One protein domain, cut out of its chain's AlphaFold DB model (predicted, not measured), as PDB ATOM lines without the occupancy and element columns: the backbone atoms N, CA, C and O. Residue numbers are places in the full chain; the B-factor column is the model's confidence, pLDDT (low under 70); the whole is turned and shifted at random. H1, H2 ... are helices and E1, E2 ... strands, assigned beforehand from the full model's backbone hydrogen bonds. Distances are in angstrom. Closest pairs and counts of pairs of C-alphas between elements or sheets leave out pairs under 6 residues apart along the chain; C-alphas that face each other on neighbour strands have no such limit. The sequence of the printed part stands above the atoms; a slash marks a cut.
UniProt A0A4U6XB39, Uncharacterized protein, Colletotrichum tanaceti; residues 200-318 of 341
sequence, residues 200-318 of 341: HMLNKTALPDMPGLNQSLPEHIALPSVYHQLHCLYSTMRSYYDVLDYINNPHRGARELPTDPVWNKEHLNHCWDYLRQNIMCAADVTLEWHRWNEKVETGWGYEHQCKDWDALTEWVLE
ATOM      1  N   HIS A 200     -34.535  21.073 -16.239       88.75
ATOM      2  CA  HIS A 200     -33.186  21.617 -16.106       88.75
ATOM      3  C   HIS A 200     -32.202  20.747 -16.886       88.75
ATOM      4  O   HIS A 200     -32.121  19.538 -16.670       88.75
ATOM      5  N   MET A 201     -31.427  21.376 -17.761       84.62
ATOM      6  CA  MET A 201     -30.397  20.743 -18.572       84.62
ATOM      7  C   MET A 201     -29.032  21.272 -18.159       84.62
ATOM      8  O   MET A 201     -28.734  22.454 -18.299       84.62
ATOM      9  N   LEU A 202     -28.181  20.384 -17.657       83.81
ATOM     10  CA  LEU A 202     -26.810  20.740 -17.307       83.81
ATOM     11  C   LEU A 202     -25.968  20.804 -18.583       83.81
ATOM     12  O   LEU A 202     -26.073  19.927 -19.440       83.81
ATOM     13  N   ASN A 203     -25.086  21.791 -18.701       76.62
ATOM     14  CA  ASN A 203     -24.259  21.971 -19.901       76.62
ATOM     15  C   ASN A 203     -23.356  20.746 -20.197       76.62
ATOM     16  O   ASN A 203     -23.175  20.334 -21.340       76.62
ATOM     17  N   LYS A 204     -22.929  20.027 -19.147       73.56
ATOM     18  CA  LYS A 204     -22.169  18.762 -19.243       73.56
ATOM     19  C   LYS A 204     -22.864  17.625 -20.015       73.56
ATOM     20  O   LYS A 204     -22.248  16.588 -20.229       73.56
ATOM     21  N   THR A 205     -24.131  17.787 -20.400       72.75
ATOM     22  CA  THR A 205     -24.921  16.786 -21.139       72.75
ATOM     23  C   THR A 205     -24.598  16.764 -22.647       72.75
ATOM     24  O   THR A 205     -25.210  15.995 -23.376       72.75
ATOM     25  N   ALA A 206     -23.628  17.568 -23.113       63.44
ATOM     26  CA  ALA A 206     -23.206  17.667 -24.517       63.44
ATOM     27  C   ALA A 206     -24.374  17.988 -25.469       63.44
ATOM     28  O   ALA A 206     -24.687  17.234 -26.392       63.44
ATOM     29  N   LEU A 207     -25.038  19.120 -25.223       70.19
ATOM     30  CA  LEU A 207     -26.081  19.619 -26.116       70.19
ATOM     31  C   LEU A 207     -25.457  20.099 -27.438       70.19
ATOM     32  O   LEU A 207     -24.454  20.814 -27.392       70.19
ATOM     33  N   PRO A 208     -26.021  19.742 -28.607       71.94
ATOM     34  CA  PRO A 208     -25.578  20.318 -29.872       71.94
ATOM     35  C   PRO A 208     -25.743  21.847 -29.881       71.94
ATOM     36  O   PRO A 208     -26.569  22.399 -29.153       71.94
ATOM     37  N   ASP A 209     -24.972  22.542 -30.722       72.56
ATOM     38  CA  ASP A 209     -25.174  23.976 -30.964       72.56
ATOM     39  C   ASP A 209     -26.593  24.203 -31.490       72.56
ATOM     40  O   ASP A 209     -26.968  23.696 -32.550       72.56
ATOM     41  N   MET A 210     -27.394  24.954 -30.735       72.75
ATOM     42  CA  MET A 210     -28.794  25.208 -31.060       72.75
ATOM     43  C   MET A 210     -29.102  26.709 -30.984       72.75
ATOM     44  O   MET A 210     -28.479  27.426 -30.195       72.75
ATOM     45  N   PRO A 211     -30.036  27.227 -31.805       73.00
ATOM     46  CA  PRO A 211     -30.273  28.666 -31.892       73.00
ATOM     47  C   PRO A 211     -30.675  29.273 -30.544       73.00
ATOM     48  O   PRO A 211     -31.621  28.818 -29.902       73.00
ATOM     49  N   GLY A 212     -29.956  30.315 -30.121       72.56
ATOM     50  CA  GLY A 212     -30.218  31.023 -28.864       72.56
ATOM     51  C   GLY A 212     -29.683  30.335 -27.602       72.56
ATOM     52  O   GLY A 212     -29.851  30.883 -26.513       72.56
ATOM     53  N   LEU A 213     -29.015  29.181 -27.721       77.88
ATOM     54  CA  LEU A 213     -28.384  28.500 -26.591       77.88
ATOM     55  C   LEU A 213     -27.066  29.194 -26.210       77.88
ATOM     56  O   LEU A 213     -26.135  29.267 -27.010       77.88
ATOM     57  N   ASN A 214     -26.959  29.681 -24.972       79.31
ATOM     58  CA  ASN A 214     -25.721  30.270 -24.458       79.31
ATOM     59  C   ASN A 214     -24.878  29.228 -23.711       79.31
ATOM     60  O   ASN A 214     -24.967  29.139 -22.491       79.31
ATOM     61  N   GLN A 215     -23.999  28.510 -24.410       79.25
ATOM     62  CA  GLN A 215     -23.121  27.488 -23.813       79.25
ATOM     63  C   GLN A 215     -22.161  27.988 -22.719       79.25
ATOM     64  O   GLN A 215     -21.452  27.186 -22.122       79.25
ATOM     65  N   SER A 216     -22.112  29.288 -22.420       81.00
ATOM     66  CA  SER A 216     -21.341  29.789 -21.275       81.00
ATOM     67  C   SER A 216     -22.030  29.516 -19.933       81.00
ATOM     68  O   SER A 216     -21.386  29.594 -18.889       81.00
ATOM     69  N   LEU A 217     -23.339  29.232 -19.929       82.38
ATOM     70  CA  LEU A 217     -24.087  28.992 -18.696       82.38
ATOM     71  C   LEU A 217     -23.897  27.545 -18.204       82.38
ATOM     72  O   LEU A 217     -23.822  26.623 -19.014       82.38
ATOM     73  N   PRO A 218     -23.834  27.312 -16.879       82.19
ATOM     74  CA  PRO A 218     -23.685  25.967 -16.319       82.19
ATOM     75  C   PRO A 218     -24.955  25.114 -16.476       82.19
ATOM     76  O   PRO A 218     -24.886  23.880 -16.492       82.19
ATOM     77  N   GLU A 219     -26.106  25.771 -16.610       84.12
ATOM     78  CA  GLU A 219     -27.420  25.155 -16.731       84.12
ATOM     79  C   GLU A 219     -28.328  25.927 -17.692       84.12
ATOM     80  O   GLU A 219     -28.183  27.134 -17.901       84.12
ATOM     81  N   HIS A 220     -29.289  25.200 -18.250       83.56
ATOM     82  CA  HIS A 220     -30.325  25.699 -19.137       83.56
ATOM     83  C   HIS A 220     -31.686  25.204 -18.680       83.56
ATOM     84  O   HIS A 220     -31.815  24.108 -18.138       83.56
ATOM     85  N   ILE A 221     -32.709  26.000 -18.957       86.31
ATOM     86  CA  ILE A 221     -34.100  25.597 -18.802       86.31
ATOM     87  C   ILE A 221     -34.624  25.293 -20.201       86.31
ATOM     88  O   ILE A 221     -34.516  26.128 -21.102       86.31
ATOM     89  N   ALA A 222     -35.150  24.088 -20.381       87.56
ATOM     90  CA  ALA A 222     -35.702  23.636 -21.647       87.56
ATOM     91  C   ALA A 222     -37.056  22.960 -21.447       87.56
ATOM     92  O   ALA A 222     -37.412  22.550 -20.345       87.56
ATOM     93  N   LEU A 223     -37.802  22.841 -22.531       88.25
ATOM     94  CA  LEU A 223     -39.124  22.247 -22.598       88.25
ATOM     95  C   LEU A 223     -39.140  21.289 -23.792       88.25
ATOM     96  O   LEU A 223     -38.815  21.722 -24.895       88.25
ATOM     97  N   PRO A 224     -39.508  20.007 -23.635       90.81
ATOM     98  CA  PRO A 224     -39.757  19.165 -24.798       90.81
ATOM     99  C   PRO A 224     -40.950  19.715 -25.597       90.81
ATOM    100  O   PRO A 224     -42.002  19.983 -25.008       90.81
ATOM    101  N   SER A 225     -40.812  19.854 -26.916       91.75
ATOM    102  CA  SER A 225     -41.796  20.473 -27.816       91.75
ATOM    103  C   SER A 225     -43.218  19.940 -27.644       91.75
ATOM    104  O   SER A 225     -44.174  20.710 -27.701       91.75
ATOM    105  N   VAL A 226     -43.392  18.648 -27.342       92.25
ATOM    106  CA  VAL A 226     -44.702  18.043 -27.036       92.25
ATOM    107  C   VAL A 226     -45.465  18.791 -25.933       92.25
ATOM    108  O   VAL A 226     -46.679  18.970 -26.024       92.25
ATOM    109  N   TYR A 227     -44.779  19.292 -24.904       90.88
ATOM    110  CA  TYR A 227     -45.414  20.047 -23.825       90.88
ATOM    111  C   TYR A 227     -45.780  21.468 -24.253       90.88
ATOM    112  O   TYR A 227     -46.824  21.975 -23.839       90.88
ATOM    113  N   HIS A 228     -44.977  22.086 -25.123       90.50
ATOM    114  CA  HIS A 228     -45.328  23.365 -25.732       90.50
ATOM    115  C   HIS A 228     -46.569  23.220 -26.630       90.50
ATOM    116  O   HIS A 228     -47.530  23.973 -26.487       90.50
ATOM    117  N   GLN A 229     -46.617  22.180 -27.468       92.62
ATOM    118  CA  GLN A 229     -47.761  21.861 -28.328       92.62
ATOM    119  C   GLN A 229     -49.047  21.652 -27.511       92.62
ATOM    120  O   GLN A 229     -50.088  22.235 -27.824       92.62
ATOM    121  N   LEU A 230     -48.974  20.883 -26.417       90.50
ATOM    122  CA  LEU A 230     -50.099  20.687 -25.497       90.50
ATOM    123  C   LEU A 230     -50.528  21.993 -24.812       90.50
ATOM    124  O   LEU A 230     -51.727  22.239 -24.659       90.50
ATOM    125  N   HIS A 231     -49.574  22.841 -24.413       88.50
ATOM    126  CA  HIS A 231     -49.861  24.150 -23.827       88.50
ATOM    127  C   HIS A 231     -50.612  25.059 -24.808       88.50
ATOM    128  O   HIS A 231     -51.621  25.660 -24.427       88.50
ATOM    129  N   CYS A 232     -50.167  25.131 -26.064       89.06
ATOM    130  CA  CYS A 232     -50.828  25.907 -27.108       89.06
ATOM    131  C   CYS A 232     -52.237  25.376 -27.383       89.06
ATOM    132  O   CYS A 232     -53.194  26.151 -27.380       89.06
ATOM    133  N   LEU A 233     -52.388  24.058 -27.542       90.62
ATOM    134  CA  LEU A 233     -53.683  23.426 -27.776       90.62
ATOM    135  C   LEU A 233     -54.689  23.783 -26.674       90.62
ATOM    136  O   LEU A 233     -55.778  24.276 -26.962       90.62
ATOM    137  N   TYR A 234     -54.291  23.623 -25.409       85.25
ATOM    138  CA  TYR A 234     -55.140  23.967 -24.270       85.25
ATOM    139  C   TYR A 234     -55.440  25.468 -24.188       85.25
ATOM    140  O   TYR A 234     -56.569  25.860 -23.895       85.25
ATOM    141  N   SER A 235     -54.451  26.317 -24.474       84.69
ATOM    142  CA  SER A 235     -54.628  27.773 -24.463       84.69
ATOM    143  C   SER A 235     -55.652  28.219 -25.505       84.69
ATOM    144  O   SER A 235     -56.534  29.005 -25.178       84.69
ATOM    145  N   THR A 236     -55.612  27.662 -26.721       89.31
ATOM    146  CA  THR A 236     -56.604  27.978 -27.767       89.31
ATOM    147  C   THR A 236     -58.013  27.532 -27.389       89.31
ATOM    148  O   THR A 236     -58.958  28.303 -27.552       89.31
ATOM    149  N   MET A 237     -58.154  26.328 -26.823       86.25
ATOM    150  CA  MET A 237     -59.429  25.822 -26.316       86.25
ATOM    151  C   MET A 237     -59.991  26.749 -25.233       86.25
ATOM    152  O   MET A 237     -61.149  27.156 -25.297       86.25
ATOM    153  N   ARG A 238     -59.160  27.132 -24.254       81.44
ATOM    154  CA  ARG A 238     -59.568  28.025 -23.166       81.44
ATOM    155  C   ARG A 238     -59.983  29.401 -23.681       81.44
ATOM    156  O   ARG A 238     -61.057  29.868 -23.328       81.44
ATOM    157  N   SER A 239     -59.181  30.016 -24.550       83.00
ATOM    158  CA  SER A 239     -59.502  31.325 -25.126       83.00
ATOM    159  C   SER A 239     -60.794  31.307 -25.945       83.00
ATOM    160  O   SER A 239     -61.550  32.275 -25.903       83.00
ATOM    161  N   TYR A 240     -61.082  30.215 -26.659       85.19
ATOM    162  CA  TYR A 240     -62.357  30.053 -27.358       85.19
ATOM    163  C   TYR A 240     -63.544  30.079 -26.386       85.19
ATOM    164  O   TYR A 240     -64.512  30.804 -26.620       85.19
ATOM    165  N   TYR A 241     -63.458  29.342 -25.275       80.00
ATOM    166  CA  TYR A 241     -64.504  29.350 -24.253       80.00
ATOM    167  C   TYR A 241     -64.640  30.705 -23.561       80.00
ATOM    168  O   TYR A 241     -65.754  31.213 -23.477       80.00
ATOM    169  N   ASP A 242     -63.533  31.355 -23.196       80.50
ATOM    170  CA  ASP A 242     -63.556  32.699 -22.603       80.50
ATOM    171  C   ASP A 242     -64.309  33.702 -23.508       80.50
ATOM    172  O   ASP A 242     -65.134  34.488 -23.035       80.50
ATOM    173  N   VAL A 243     -64.084  33.642 -24.827       83.62
ATOM    174  CA  VAL A 243     -64.794  34.478 -25.813       83.62
ATOM    175  C   VAL A 243     -66.277  34.119 -25.897       83.62
ATOM    176  O   VAL A 243     -67.125  35.013 -25.884       83.62
ATOM    177  N   LEU A 244     -66.618  32.831 -25.972       80.44
ATOM    178  CA  LEU A 244     -68.018  32.401 -25.980       80.44
ATOM    179  C   LEU A 244     -68.762  32.864 -24.729       80.44
ATOM    180  O   LEU A 244     -69.953  33.165 -24.790       80.44
ATOM    181  N   ASP A 245     -68.086  32.899 -23.594       75.94
ATOM    182  CA  ASP A 245     -68.686  33.234 -22.313       75.94
ATOM    183  C   ASP A 245     -68.932  34.724 -22.203       75.94
ATOM    184  O   ASP A 245     -70.036  35.133 -21.842       75.94
ATOM    185  N   TYR A 246     -67.960  35.518 -22.650       75.12
ATOM    186  CA  TYR A 246     -68.112  36.953 -22.824       75.12
ATOM    187  C   TYR A 246     -69.295  37.309 -23.740       75.12
ATOM    188  O   TYR A 246     -70.110  38.161 -23.387       75.12
ATOM    189  N   ILE A 247     -69.433  36.631 -24.888       79.31
ATOM    190  CA  ILE A 247     -70.526  36.885 -25.844       79.31
ATOM    191  C   ILE A 247     -71.890  36.484 -25.259       79.31
ATOM    192  O   ILE A 247     -72.873  37.199 -25.437       79.31
ATOM    193  N   ASN A 248     -71.965  35.346 -24.566       73.75
ATOM    194  CA  ASN A 248     -73.234  34.800 -24.070       73.75
ATOM    195  C   ASN A 248     -73.677  35.381 -22.716       73.75
ATOM    196  O   ASN A 248     -74.839  35.231 -22.347       73.75
ATOM    197  N   ASN A 249     -72.771  35.991 -21.949       68.38
ATOM    198  CA  ASN A 249     -73.058  36.564 -20.636       68.38
ATOM    199  C   ASN A 249     -72.213  37.832 -20.397       68.38
ATOM    200  O   ASN A 249     -71.270  37.818 -19.603       68.38
ATOM    201  N   PRO A 250     -72.578  38.976 -21.007       60.66
ATOM    202  CA  PRO A 250     -71.797  40.216 -20.915       60.66
ATOM    203  C   PRO A 250     -71.711  40.820 -19.494       60.66
ATOM    204  O   PRO A 250     -71.030  41.825 -19.292       60.66
ATOM    205  N   HIS A 251     -72.384  40.228 -18.496       59.91
ATOM    206  CA  HIS A 251     -72.450  40.721 -17.114       59.91
ATOM    207  C   HIS A 251     -71.947  39.746 -16.036       59.91
ATOM    208  O   HIS A 251     -72.085  40.051 -14.851       59.91
ATOM    209  N   ARG A 252     -71.353  38.595 -16.383       54.16
ATOM    210  CA  ARG A 252     -70.767  37.689 -15.376       54.16
ATOM    211  C   ARG A 252     -69.367  37.234 -15.771       54.16
ATOM    212  O   ARG A 252     -69.170  36.626 -16.814       54.16
ATOM    213  N   GLY A 253     -68.404  37.541 -14.902       56.06
ATOM    214  CA  GLY A 253     -67.066  36.963 -14.941       56.06
ATOM    215  C   GLY A 253     -67.096  35.501 -14.495       56.06
ATOM    216  O   GLY A 253     -67.700  35.191 -13.471       56.06
ATOM    217  N   ALA A 254     -66.395  34.665 -15.265       54.16
ATOM    218  CA  ALA A 254     -66.213  33.216 -15.134       54.16
ATOM    219  C   ALA A 254     -67.462  32.348 -15.385       54.16
ATOM    220  O   ALA A 254     -68.547  32.606 -14.863       54.16
ATOM    221  N   ARG A 255     -67.284  31.280 -16.178       51.22
ATOM    222  CA  ARG A 255     -68.345  30.332 -16.535       51.22
ATOM    223  C   ARG A 255     -68.014  28.892 -16.152       51.22
ATOM    224  O   ARG A 255     -66.867  28.455 -16.213       51.22
ATOM    225  N   GLU A 256     -69.080  28.169 -15.822       50.81
ATOM    226  CA  GLU A 256     -69.180  26.711 -15.859       50.81
ATOM    227  C   GLU A 256     -69.051  26.170 -17.294       50.81
ATOM    228  O   GLU A 256     -69.588  26.738 -18.252       50.81
ATOM    229  N   LEU A 257     -68.358  25.039 -17.433       53.25
ATOM    230  CA  LEU A 257     -68.234  24.309 -18.694       53.25
ATOM    231  C   LEU A 257     -69.641  23.906 -19.206       53.25
ATOM    232  O   LEU A 257     -70.388  23.271 -18.462       53.25
ATOM    233  N   PRO A 258     -70.043  24.275 -20.437       49.75
ATOM    234  CA  PRO A 258     -71.377  23.963 -20.965       49.75
ATOM    235  C   PRO A 258     -71.575  22.470 -21.284       49.75
ATOM    236  O   PRO A 258     -70.658  21.842 -21.802       49.75
ATOM    237  N   THR A 259     -72.790  21.945 -21.074       51.91
ATOM    238  CA  THR A 259     -73.184  20.526 -21.252       51.91
ATOM    239  C   THR A 259     -74.303  20.284 -22.300       51.91
ATOM    240  O   THR A 259     -74.978  19.260 -22.247       51.91
ATOM    241  N   ASP A 260     -74.539  21.201 -23.253       48.12
ATOM    242  CA  ASP A 260     -75.699  21.176 -24.185       48.12
ATOM    243  C   ASP A 260     -75.297  20.841 -25.658       48.12
ATOM    244  O   ASP A 260     -74.293  21.394 -26.126       48.12
ATOM    245  N   PRO A 261     -76.022  19.981 -26.430       50.19
ATOM    246  CA  PRO A 261     -75.484  19.295 -27.614       50.19
ATOM    247  C   PRO A 261     -75.830  19.884 -29.001       50.19
ATOM    248  O   PRO A 261     -75.514  19.262 -30.020       50.19
ATOM    249  N   VAL A 262     -76.453  21.058 -29.125       47.66
ATOM    250  CA  VAL A 262     -76.905  21.556 -30.444       47.66
ATOM    251  C   VAL A 262     -75.882  22.518 -31.071       47.66
ATOM    252  O   VAL A 262     -75.942  23.729 -30.897       47.66
ATOM    253  N   TRP A 263     -74.965  21.932 -31.851       47.25
ATOM    254  CA  TRP A 263     -73.940  22.549 -32.716       47.25
ATOM    255  C   TRP A 263     -72.633  23.081 -32.070       47.25
ATOM    256  O   TRP A 263     -72.590  23.973 -31.230       47.25
ATOM    257  N   ASN A 264     -71.521  22.551 -32.600       55.56
ATOM    258  CA  ASN A 264     -70.122  23.005 -32.554       55.56
ATOM    259  C   ASN A 264     -69.287  22.900 -31.268       55.56
ATOM    260  O   ASN A 264     -68.071  22.841 -31.413       55.56
ATOM    261  N   LYS A 265     -69.827  22.812 -30.046       59.53
ATOM    262  CA  LYS A 265     -68.955  22.640 -28.854       59.53
ATOM    263  C   LYS A 265     -68.432  21.215 -28.705       59.53
ATOM    264  O   LYS A 265     -67.226  21.022 -28.626       59.53
ATOM    265  N   GLU A 266     -69.317  20.223 -28.789       62.50
ATOM    266  CA  GLU A 266     -68.937  18.803 -28.732       62.50
ATOM    267  C   GLU A 266     -68.001  18.395 -29.875       62.50
ATOM    268  O   GLU A 266     -67.038  17.659 -29.673       62.50
ATOM    269  N   HIS A 267     -68.241  18.912 -31.086       67.31
ATOM    270  CA  HIS A 267     -67.355  18.648 -32.220       67.31
ATOM    271  C   HIS A 267     -65.958  19.209 -31.960       67.31
ATOM    272  O   HIS A 267     -64.975  18.492 -32.114       67.31
ATOM    273  N   LEU A 268     -65.869  20.466 -31.516       76.25
ATOM    274  CA  LEU A 268     -64.583  21.080 -31.234       76.25
ATOM    275  C   LEU A 268     -63.883  20.428 -30.030       76.25
ATOM    276  O   LEU A 268     -62.678  20.216 -30.097       76.25
ATOM    277  N   ASN A 269     -64.610  20.025 -28.981       75.69
ATOM    278  CA  ASN A 269     -64.056  19.258 -27.857       75.69
ATOM    279  C   ASN A 269     -63.389  17.966 -28.330       75.69
ATOM    280  O   ASN A 269     -62.233  17.715 -27.993       75.69
ATOM    281  N   HIS A 270     -64.070  17.194 -29.178       78.94
ATOM    282  CA  HIS A 270     -63.459  16.019 -29.788       78.94
ATOM    283  C   HIS A 270     -62.301  16.381 -30.732       78.94
ATOM    284  O   HIS A 270     -61.337  15.626 -30.791       78.94
ATOM    285  N   CYS A 271     -62.329  17.523 -31.437       84.56
ATOM    286  CA  CYS A 271     -61.183  17.991 -32.231       84.56
ATOM    287  C   CYS A 271     -59.959  18.293 -31.357       84.56
ATOM    288  O   CYS A 271     -58.858  17.849 -31.683       84.56
ATOM    289  N   TRP A 272     -60.127  19.030 -30.255       87.06
ATOM    290  CA  TRP A 272     -59.038  19.306 -29.319       87.06
ATOM    291  C   TRP A 272     -58.516  18.011 -28.698       87.06
ATOM    292  O   TRP A 272     -57.304  17.822 -28.643       87.06
ATOM    293  N   ASP A 273     -59.384  17.075 -28.311       83.75
ATOM    294  CA  ASP A 273     -58.918  15.785 -27.800       83.75
ATOM    295  C   ASP A 273     -58.209  14.947 -28.878       83.75
ATOM    296  O   ASP A 273     -57.140  14.397 -28.625       83.75
ATOM    297  N   TYR A 274     -58.714  14.926 -30.112       86.12
ATOM    298  CA  TYR A 274     -58.071  14.243 -31.236       86.12
ATOM    299  C   TYR A 274     -56.667  14.797 -31.522       86.12
ATOM    300  O   TYR A 274     -55.712  14.036 -31.704       86.12
ATOM    301  N   LEU A 275     -56.505  16.122 -31.491       91.94
ATOM    302  CA  LEU A 275     -55.198  16.770 -31.615       91.94
ATOM    303  C   LEU A 275     -54.285  16.435 -30.432       91.94
ATOM    304  O   LEU A 275     -53.110  16.141 -30.642       91.94
ATOM    305  N   ARG A 276     -54.813  16.413 -29.201       89.44
ATOM    306  CA  ARG A 276     -54.067  16.005 -28.001       89.44
ATOM    307  C   ARG A 276     -53.546  14.574 -28.139       89.44
ATOM    308  O   ARG A 276     -52.375  14.328 -27.862       89.44
ATOM    309  N   GLN A 277     -54.392  13.642 -28.581       87.19
ATOM    310  CA  GLN A 277     -54.007  12.250 -28.817       87.19
ATOM    311  C   GLN A 277     -52.893  12.148 -29.865       87.19
ATOM    312  O   GLN A 277     -51.921  11.427 -29.649       87.19
ATOM    313  N   ASN A 278     -52.995  12.901 -30.965       91.38
ATOM    314  CA  ASN A 278     -51.965  12.926 -32.001       91.38
ATOM    315  C   ASN A 278     -50.634  13.487 -31.469       91.38
ATOM    316  O   ASN A 278     -49.603  12.838 -31.614       91.38
ATOM    317  N   ILE A 279     -50.664  14.622 -30.763       92.44
ATOM    318  CA  ILE A 279     -49.475  15.223 -30.131       92.44
ATOM    319  C   ILE A 279     -48.797  14.232 -29.176       92.44
ATOM    320  O   ILE A 279     -47.577  14.118 -29.169       92.44
ATOM    321  N   MET A 280     -49.566  13.478 -28.387       87.56
ATOM    322  CA  MET A 280     -49.002  12.472 -27.480       87.56
ATOM    323  C   MET A 280     -48.489  11.221 -28.205       87.56
ATOM    324  O   MET A 280     -47.500  10.630 -27.774       87.56
ATOM    325  N   CYS A 281     -49.141  10.812 -29.294       87.75
ATOM    326  CA  CYS A 281     -48.734   9.659 -30.098       87.75
ATOM    327  C   CYS A 281     -47.448   9.941 -30.889       87.75
ATOM    328  O   CYS A 281     -46.554   9.099 -30.954       87.75
ATOM    329  N   ALA A 282     -47.336  11.145 -31.446       90.88
ATOM    330  CA  ALA A 282     -46.172  11.648 -32.161       90.88
ATOM    331  C   ALA A 282     -45.372  12.625 -31.285       90.88
ATOM    332  O   ALA A 282     -44.986  13.696 -31.748       90.88
ATOM    333  N   ALA A 283     -45.152  12.255 -30.016       90.62
ATOM    334  CA  ALA A 283     -44.519  13.117 -29.022       90.62
ATOM    335  C   ALA A 283     -43.161  13.638 -29.502       90.62
ATOM    336  O   ALA A 283     -42.174  12.903 -29.581       90.62
ATOM    337  N   ASP A 284     -43.125  14.933 -29.792       91.69
ATOM    338  CA  ASP A 284     -41.914  15.623 -30.191       91.69
ATOM    339  C   ASP A 284     -41.041  15.925 -28.969       91.69
ATOM    340  O   ASP A 284     -41.379  16.745 -28.111       91.69
ATOM    341  N   VAL A 285     -39.915  15.222 -28.888       91.06
ATOM    342  CA  VAL A 285     -38.939  15.338 -27.796       91.06
ATOM    343  C   VAL A 285     -37.826  16.344 -28.095       91.06
ATOM    344  O   VAL A 285     -36.852  16.411 -27.346       91.06
ATOM    345  N   THR A 286     -37.953  17.121 -29.175       89.75
ATOM    346  CA  THR A 286     -37.067  18.256 -29.459       89.75
ATOM    347  C   THR A 286     -37.083  19.208 -28.270       89.75
ATOM    348  O   THR A 286     -38.136  19.501 -27.710       89.75
ATOM    349  N   LEU A 287     -35.908  19.646 -27.828       88.06
ATOM    350  CA  LEU A 287     -35.793  20.537 -26.680       88.06
ATOM    351  C   LEU A 287     -35.859  21.994 -27.141       88.06
ATOM    352  O   LEU A 287     -35.070  22.427 -27.980       88.06
ATOM    353  N   GLU A 288     -36.775  22.748 -26.545       87.31
ATOM    354  CA  GLU A 288     -36.931  24.187 -26.728       87.31
ATOM    355  C   GLU A 288     -36.392  24.917 -25.492       87.31
ATOM    356  O   GLU A 288     -36.942  24.780 -24.399       87.31
ATOM    357  N   TRP A 289     -35.278  25.649 -25.617       83.50
ATOM    358  CA  TRP A 289     -34.713  26.431 -24.499       83.50
ATOM    359  C   TRP A 289     -35.466  27.728 -24.293       83.50
ATOM    360  O   TRP A 289     -35.733  28.440 -25.259       83.50
ATOM    361  N   HIS A 290     -35.617  28.093 -23.021       78.62
ATOM    362  CA  HIS A 290     -36.020  29.435 -22.651       78.62
ATOM    363  C   HIS A 290     -34.948  30.439 -23.085       78.62
ATOM    364  O   HIS A 290     -33.827  30.455 -22.559       78.62
ATOM    365  N   ARG A 291     -35.276  31.274 -24.072       73.00
ATOM    366  CA  ARG A 291     -34.362  32.309 -24.560       73.00
ATOM    367  C   ARG A 291     -34.398  33.499 -23.611       73.00
ATOM    368  O   ARG A 291     -35.446  34.083 -23.364       73.00
ATOM    369  N   TRP A 292     -33.227  33.897 -23.116       63.59
ATOM    370  CA  TRP A 292     -33.067  34.954 -22.105       63.59
ATOM    371  C   TRP A 292     -33.672  36.317 -22.495       63.59
ATOM    372  O   TRP A 292     -33.906  37.158 -21.629       63.59
ATOM    373  N   ASN A 293     -33.905  36.551 -23.787       66.81
ATOM    374  CA  ASN A 293     -34.437  37.788 -24.352       66.81
ATOM    375  C   ASN A 293     -35.866  37.657 -24.918       66.81
ATOM    376  O   ASN A 293     -36.388  38.642 -25.444       66.81
ATOM    377  N   GLU A 294     -36.513  36.492 -24.816       66.69
ATOM    378  CA  GLU A 294     -37.866  36.270 -25.338       66.69
ATOM    379  C   GLU A 294     -38.884  36.136 -24.197       66.69
ATOM    380  O   GLU A 294     -38.669  35.450 -23.202       66.69
ATOM    381  N   LYS A 295     -40.020  36.834 -24.329       64.62
ATOM    382  CA  LYS A 295     -41.116  36.785 -23.341       64.62
ATOM    383  C   LYS A 295     -42.090  35.633 -23.583       64.62
ATOM    384  O   LYS A 295     -42.907  35.341 -22.713       64.62
ATOM    385  N   VAL A 296     -42.063  35.059 -24.782       68.19
ATOM    386  CA  VAL A 296     -42.998  34.036 -25.249       68.19
ATOM    387  C   VAL A 296     -42.197  33.025 -26.044       68.19
ATOM    388  O   VAL A 296     -41.464  33.413 -26.951       68.19
ATOM    389  N   GLU A 297     -42.368  31.749 -25.720       71.69
ATOM    390  CA  GLU A 297     -41.806  30.674 -26.524       71.69
ATOM    391  C   GLU A 297     -42.547  30.616 -27.852       71.69
ATOM    392  O   GLU A 297     -43.774  30.534 -27.897       71.69
ATOM    393  N   THR A 298     -41.806  30.694 -28.950       77.62
ATOM    394  CA  THR A 298     -42.412  30.723 -30.283       77.62
ATOM    395  C   THR A 298     -42.334  29.386 -31.012       77.62
ATOM    396  O   THR A 298     -43.014  29.203 -32.018       77.62
ATOM    397  N   GLY A 299     -41.487  28.465 -30.536       76.50
ATOM    398  CA  GLY A 299     -41.184  27.204 -31.217       76.50
ATOM    399  C   GLY A 299     -40.424  27.370 -32.540       76.50
ATOM    400  O   GLY A 299     -40.163  26.391 -33.233       76.50
ATOM    401  N   TRP A 300     -40.028  28.590 -32.926       81.94
ATOM    402  CA  TRP A 300     -39.375  28.829 -34.213       81.94
ATOM    403  C   TRP A 300     -37.867  28.570 -34.185       81.94
ATOM    404  O   TRP A 300     -37.134  29.024 -33.299       81.94
ATOM    405  N   GLY A 301     -37.385  27.929 -35.252       81.44
ATOM    406  CA  GLY A 301     -35.960  27.688 -35.485       81.44
ATOM    407  C   GLY A 301     -35.417  26.431 -34.808       81.44
ATOM    408  O   GLY A 301     -34.221  26.171 -34.917       81.44
ATOM    409  N   TYR A 302     -36.271  25.651 -34.147       83.94
ATOM    410  CA  TYR A 302     -35.927  24.319 -33.671       83.94
ATOM    411  C   TYR A 302     -36.071  23.311 -34.803       83.94
ATOM    412  O   TYR A 302     -36.853  23.480 -35.742       83.94
ATOM    413  N   GLU A 303     -35.238  22.286 -34.746       86.25
ATOM    414  CA  GLU A 303     -35.230  21.249 -35.751       86.25
ATOM    415  C   GLU A 303     -36.030  20.051 -35.262       86.25
ATOM    416  O   GLU A 303     -35.706  19.468 -34.231       86.25
ATOM    417  N   HIS A 304     -37.026  19.662 -36.051       88.00
ATOM    418  CA  HIS A 304     -37.947  18.588 -35.717       88.00
ATOM    419  C   HIS A 304     -37.750  17.390 -36.649       88.00
ATOM    420  O   HIS A 304     -37.348  17.522 -37.813       88.00
ATOM    421  N   GLN A 305     -38.067  16.199 -36.145       88.31
ATOM    422  CA  GLN A 305     -38.099  14.976 -36.941       88.31
ATOM    423  C   GLN A 305     -39.526  14.723 -37.422       88.31
ATOM    424  O   GLN A 305     -40.392  14.326 -36.644       88.31
ATOM    425  N   CYS A 306     -39.769  14.936 -38.713       88.25
ATOM    426  CA  CYS A 306     -41.111  14.891 -39.286       88.25
ATOM    427  C   CYS A 306     -41.304  13.689 -40.217       88.25
ATOM    428  O   CYS A 306     -40.357  13.071 -40.720       88.25
ATOM    429  N   LYS A 307     -42.574  13.373 -40.486       88.69
ATOM    430  CA  LYS A 307     -42.945  12.568 -41.655       88.69
ATOM    431  C   LYS A 307     -42.777  13.413 -42.915       88.69
ATOM    432  O   LYS A 307     -42.955  14.627 -42.871       88.69
ATOM    433  N   ASP A 308     -42.445  12.755 -44.020       87.62
ATOM    434  CA  ASP A 308     -42.334  13.418 -45.315       87.62
ATOM    435  C   ASP A 308     -43.722  13.896 -45.769       87.62
ATOM    436  O   ASP A 308     -44.588  13.095 -46.132       87.62
ATOM    437  N   TRP A 309     -43.939  15.208 -45.668       87.94
ATOM    438  CA  TRP A 309     -45.211  15.839 -45.994       87.94
ATOM    439  C   TRP A 309     -45.488  15.832 -47.493       87.94
ATOM    440  O   TRP A 309     -46.634  15.635 -47.896       87.94
ATOM    441  N   ASP A 310     -44.456  16.009 -48.314       90.94
ATOM    442  CA  ASP A 310     -44.607  16.069 -49.763       90.94
ATOM    443  C   ASP A 310     -44.945  14.678 -50.300       90.94
ATOM    444  O   ASP A 310     -45.916  14.527 -51.041       90.94
ATOM    445  N   ALA A 311     -44.242  13.645 -49.824       92.12
ATOM    446  CA  ALA A 311     -44.546  12.259 -50.176       92.12
ATOM    447  C   ALA A 311     -45.953  11.836 -49.719       92.12
ATOM    448  O   ALA A 311     -46.672  11.159 -50.457       92.12
ATOM    449  N   LEU A 312     -46.373  12.239 -48.513       89.88
ATOM    450  CA  LEU A 312     -47.734  11.988 -48.033       89.88
ATOM    451  C   LEU A 312     -48.770  12.706 -48.905       89.88
ATOM    452  O   LEU A 312     -49.761  12.100 -49.311       89.88
ATOM    453  N   THR A 313     -48.539  13.985 -49.196       88.25
ATOM    454  CA  THR A 313     -49.448  14.821 -49.986       88.25
ATOM    455  C   THR A 313     -49.602  14.269 -51.396       88.25
ATOM    456  O   THR A 313     -50.726  14.120 -51.869       88.25
ATOM    457  N   GLU A 314     -48.501  13.897 -52.049       90.25
ATOM    458  CA  GLU A 314     -48.518  13.258 -53.365       90.25
ATOM    459  C   GLU A 314     -49.322  11.953 -53.330       90.25
ATOM    460  O   GLU A 314     -50.251  11.774 -54.122       90.25
ATOM    461  N   TRP A 315     -49.054  11.081 -52.350       92.12
ATOM    462  CA  TRP A 315     -49.770   9.814 -52.198       92.12
ATOM    463  C   TRP A 315     -51.286  10.001 -52.027       92.12
ATOM    464  O   TRP A 315     -52.060   9.255 -52.640       92.12
ATOM    465  N   VAL A 316     -51.706  10.994 -51.228       89.94
ATOM    466  CA  VAL A 316     -53.120  11.358 -51.027       89.94
ATOM    467  C   VAL A 316     -53.717  11.920 -52.314       89.94
ATOM    468  O   VAL A 316     -54.805  11.505 -52.708       89.94
ATOM    469  N   LEU A 317     -53.025  12.839 -52.991       86.94
ATOM    470  CA  LEU A 317     -53.531  13.482 -54.203       86.94
ATOM    471  C   LEU A 317     -53.757  12.488 -55.347       86.94
ATOM    472  O   LEU A 317     -54.712  12.642 -56.109       86.94
ATOM    473  N   GLU A 318     -52.919  11.457 -55.449       87.75
ATOM    474  CA  GLU A 318     -53.073  10.374 -56.424       87.75
ATOM    475  C   GLU A 318     -54.278   9.467 -56.164       87.75
ATOM    476  O   GLU A 318     -54.785   8.857 -57.102       87.75
TER     477      GLU A 318
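AT A GLANCE: This is residues 200 to 318 of the 341 residues of an uncharacterized protein of Colletotrichum tanaceti (UniProt A0A4U6XB39). A long helical hairpin, H1 and H2 side by side, has a small three-stranded sheet, E1 E2 E3, at the end where H1 begins and H2 ends, and a loose loop, residues 249 to 264, at its other end. From the sheet's end of the model, residues 307 to 318, of which 309 to 318 belong to H3, stick out as a free arm. The printed part has 119 residues with three named helices and four named strands, in the order E1 E2 H1 H2 E3 E4 H3; the sheet runs E1 - E2 - E3, all antiparallel, and the class is mixed, helices and strands. The whole is loose, with a radius of gyration of the C-alphas of 19.5 A, and flat, spanning 54 by 48 by 20 A.

IN THESE COORDINATES: E1, residues 200 to 202, begins at C-alpha 200 (-33.186, 21.617, -16.106). E2 is residues 219 to 224, 15.9 A long. H1, residues 225 to 248, is 34.8 A long and ends at C-alpha 248 (-73.234, 34.800, -24.070). H2, residues 265 to 281, is 24.1 A long. E3 is residues 287 to 289 and E4 residues 304 to 306. H3, residues 309 to 318, is 14.2 A long and ends at C-alpha 318 (-53.073, 10.374, -56.424).

HOW THE PARTS SIT: E1 and E2 form an antiparallel hairpin, with N 201 and O 220 within hydrogen-bond range at 2.8 A. E2 and E3 are antiparallel neighbours, with N 223 and O 288 at 2.8 A. The pairing is staggered: E2 pairs with E1 over residues 219 to 221 and with E3 over residues 222 to 224. H1 only grazes the sheet, with its residues 225 to 228; its closest C-alphas to E3 are those of Ser 225 and Leu 287, 6.1 A. H1 and H2 form a helical hairpin and touch, H1 with residues 226 to 237 alone; the closest C-alphas are those of Val 226 and Ile 279, 6.3 A. They run opposite ways at a shallow tilt of 8 degrees. H2 is not on the sheet. E4 pairs with no named strand and is apart from E3. E4 and H3 meet only through their link, and H3 touches no helix. Every O i to N i+4 pair is within hydrogen-bond range in H1, H2 and H3.

THE WHOLE: The two C-alphas farthest apart, those of Ser 216 and Val 262, are 56.9 A apart. The printed part has no cut. The links E1 to E2, H1 to H2 and E3 to E4 are long. Residues 247 to 252, 259 to 264 and 307 to 318 stand free. The mean pLDDT of the printed part is 78.6; it is under 70 at residue 206, residues 249 to 267 and residues 292 to 296.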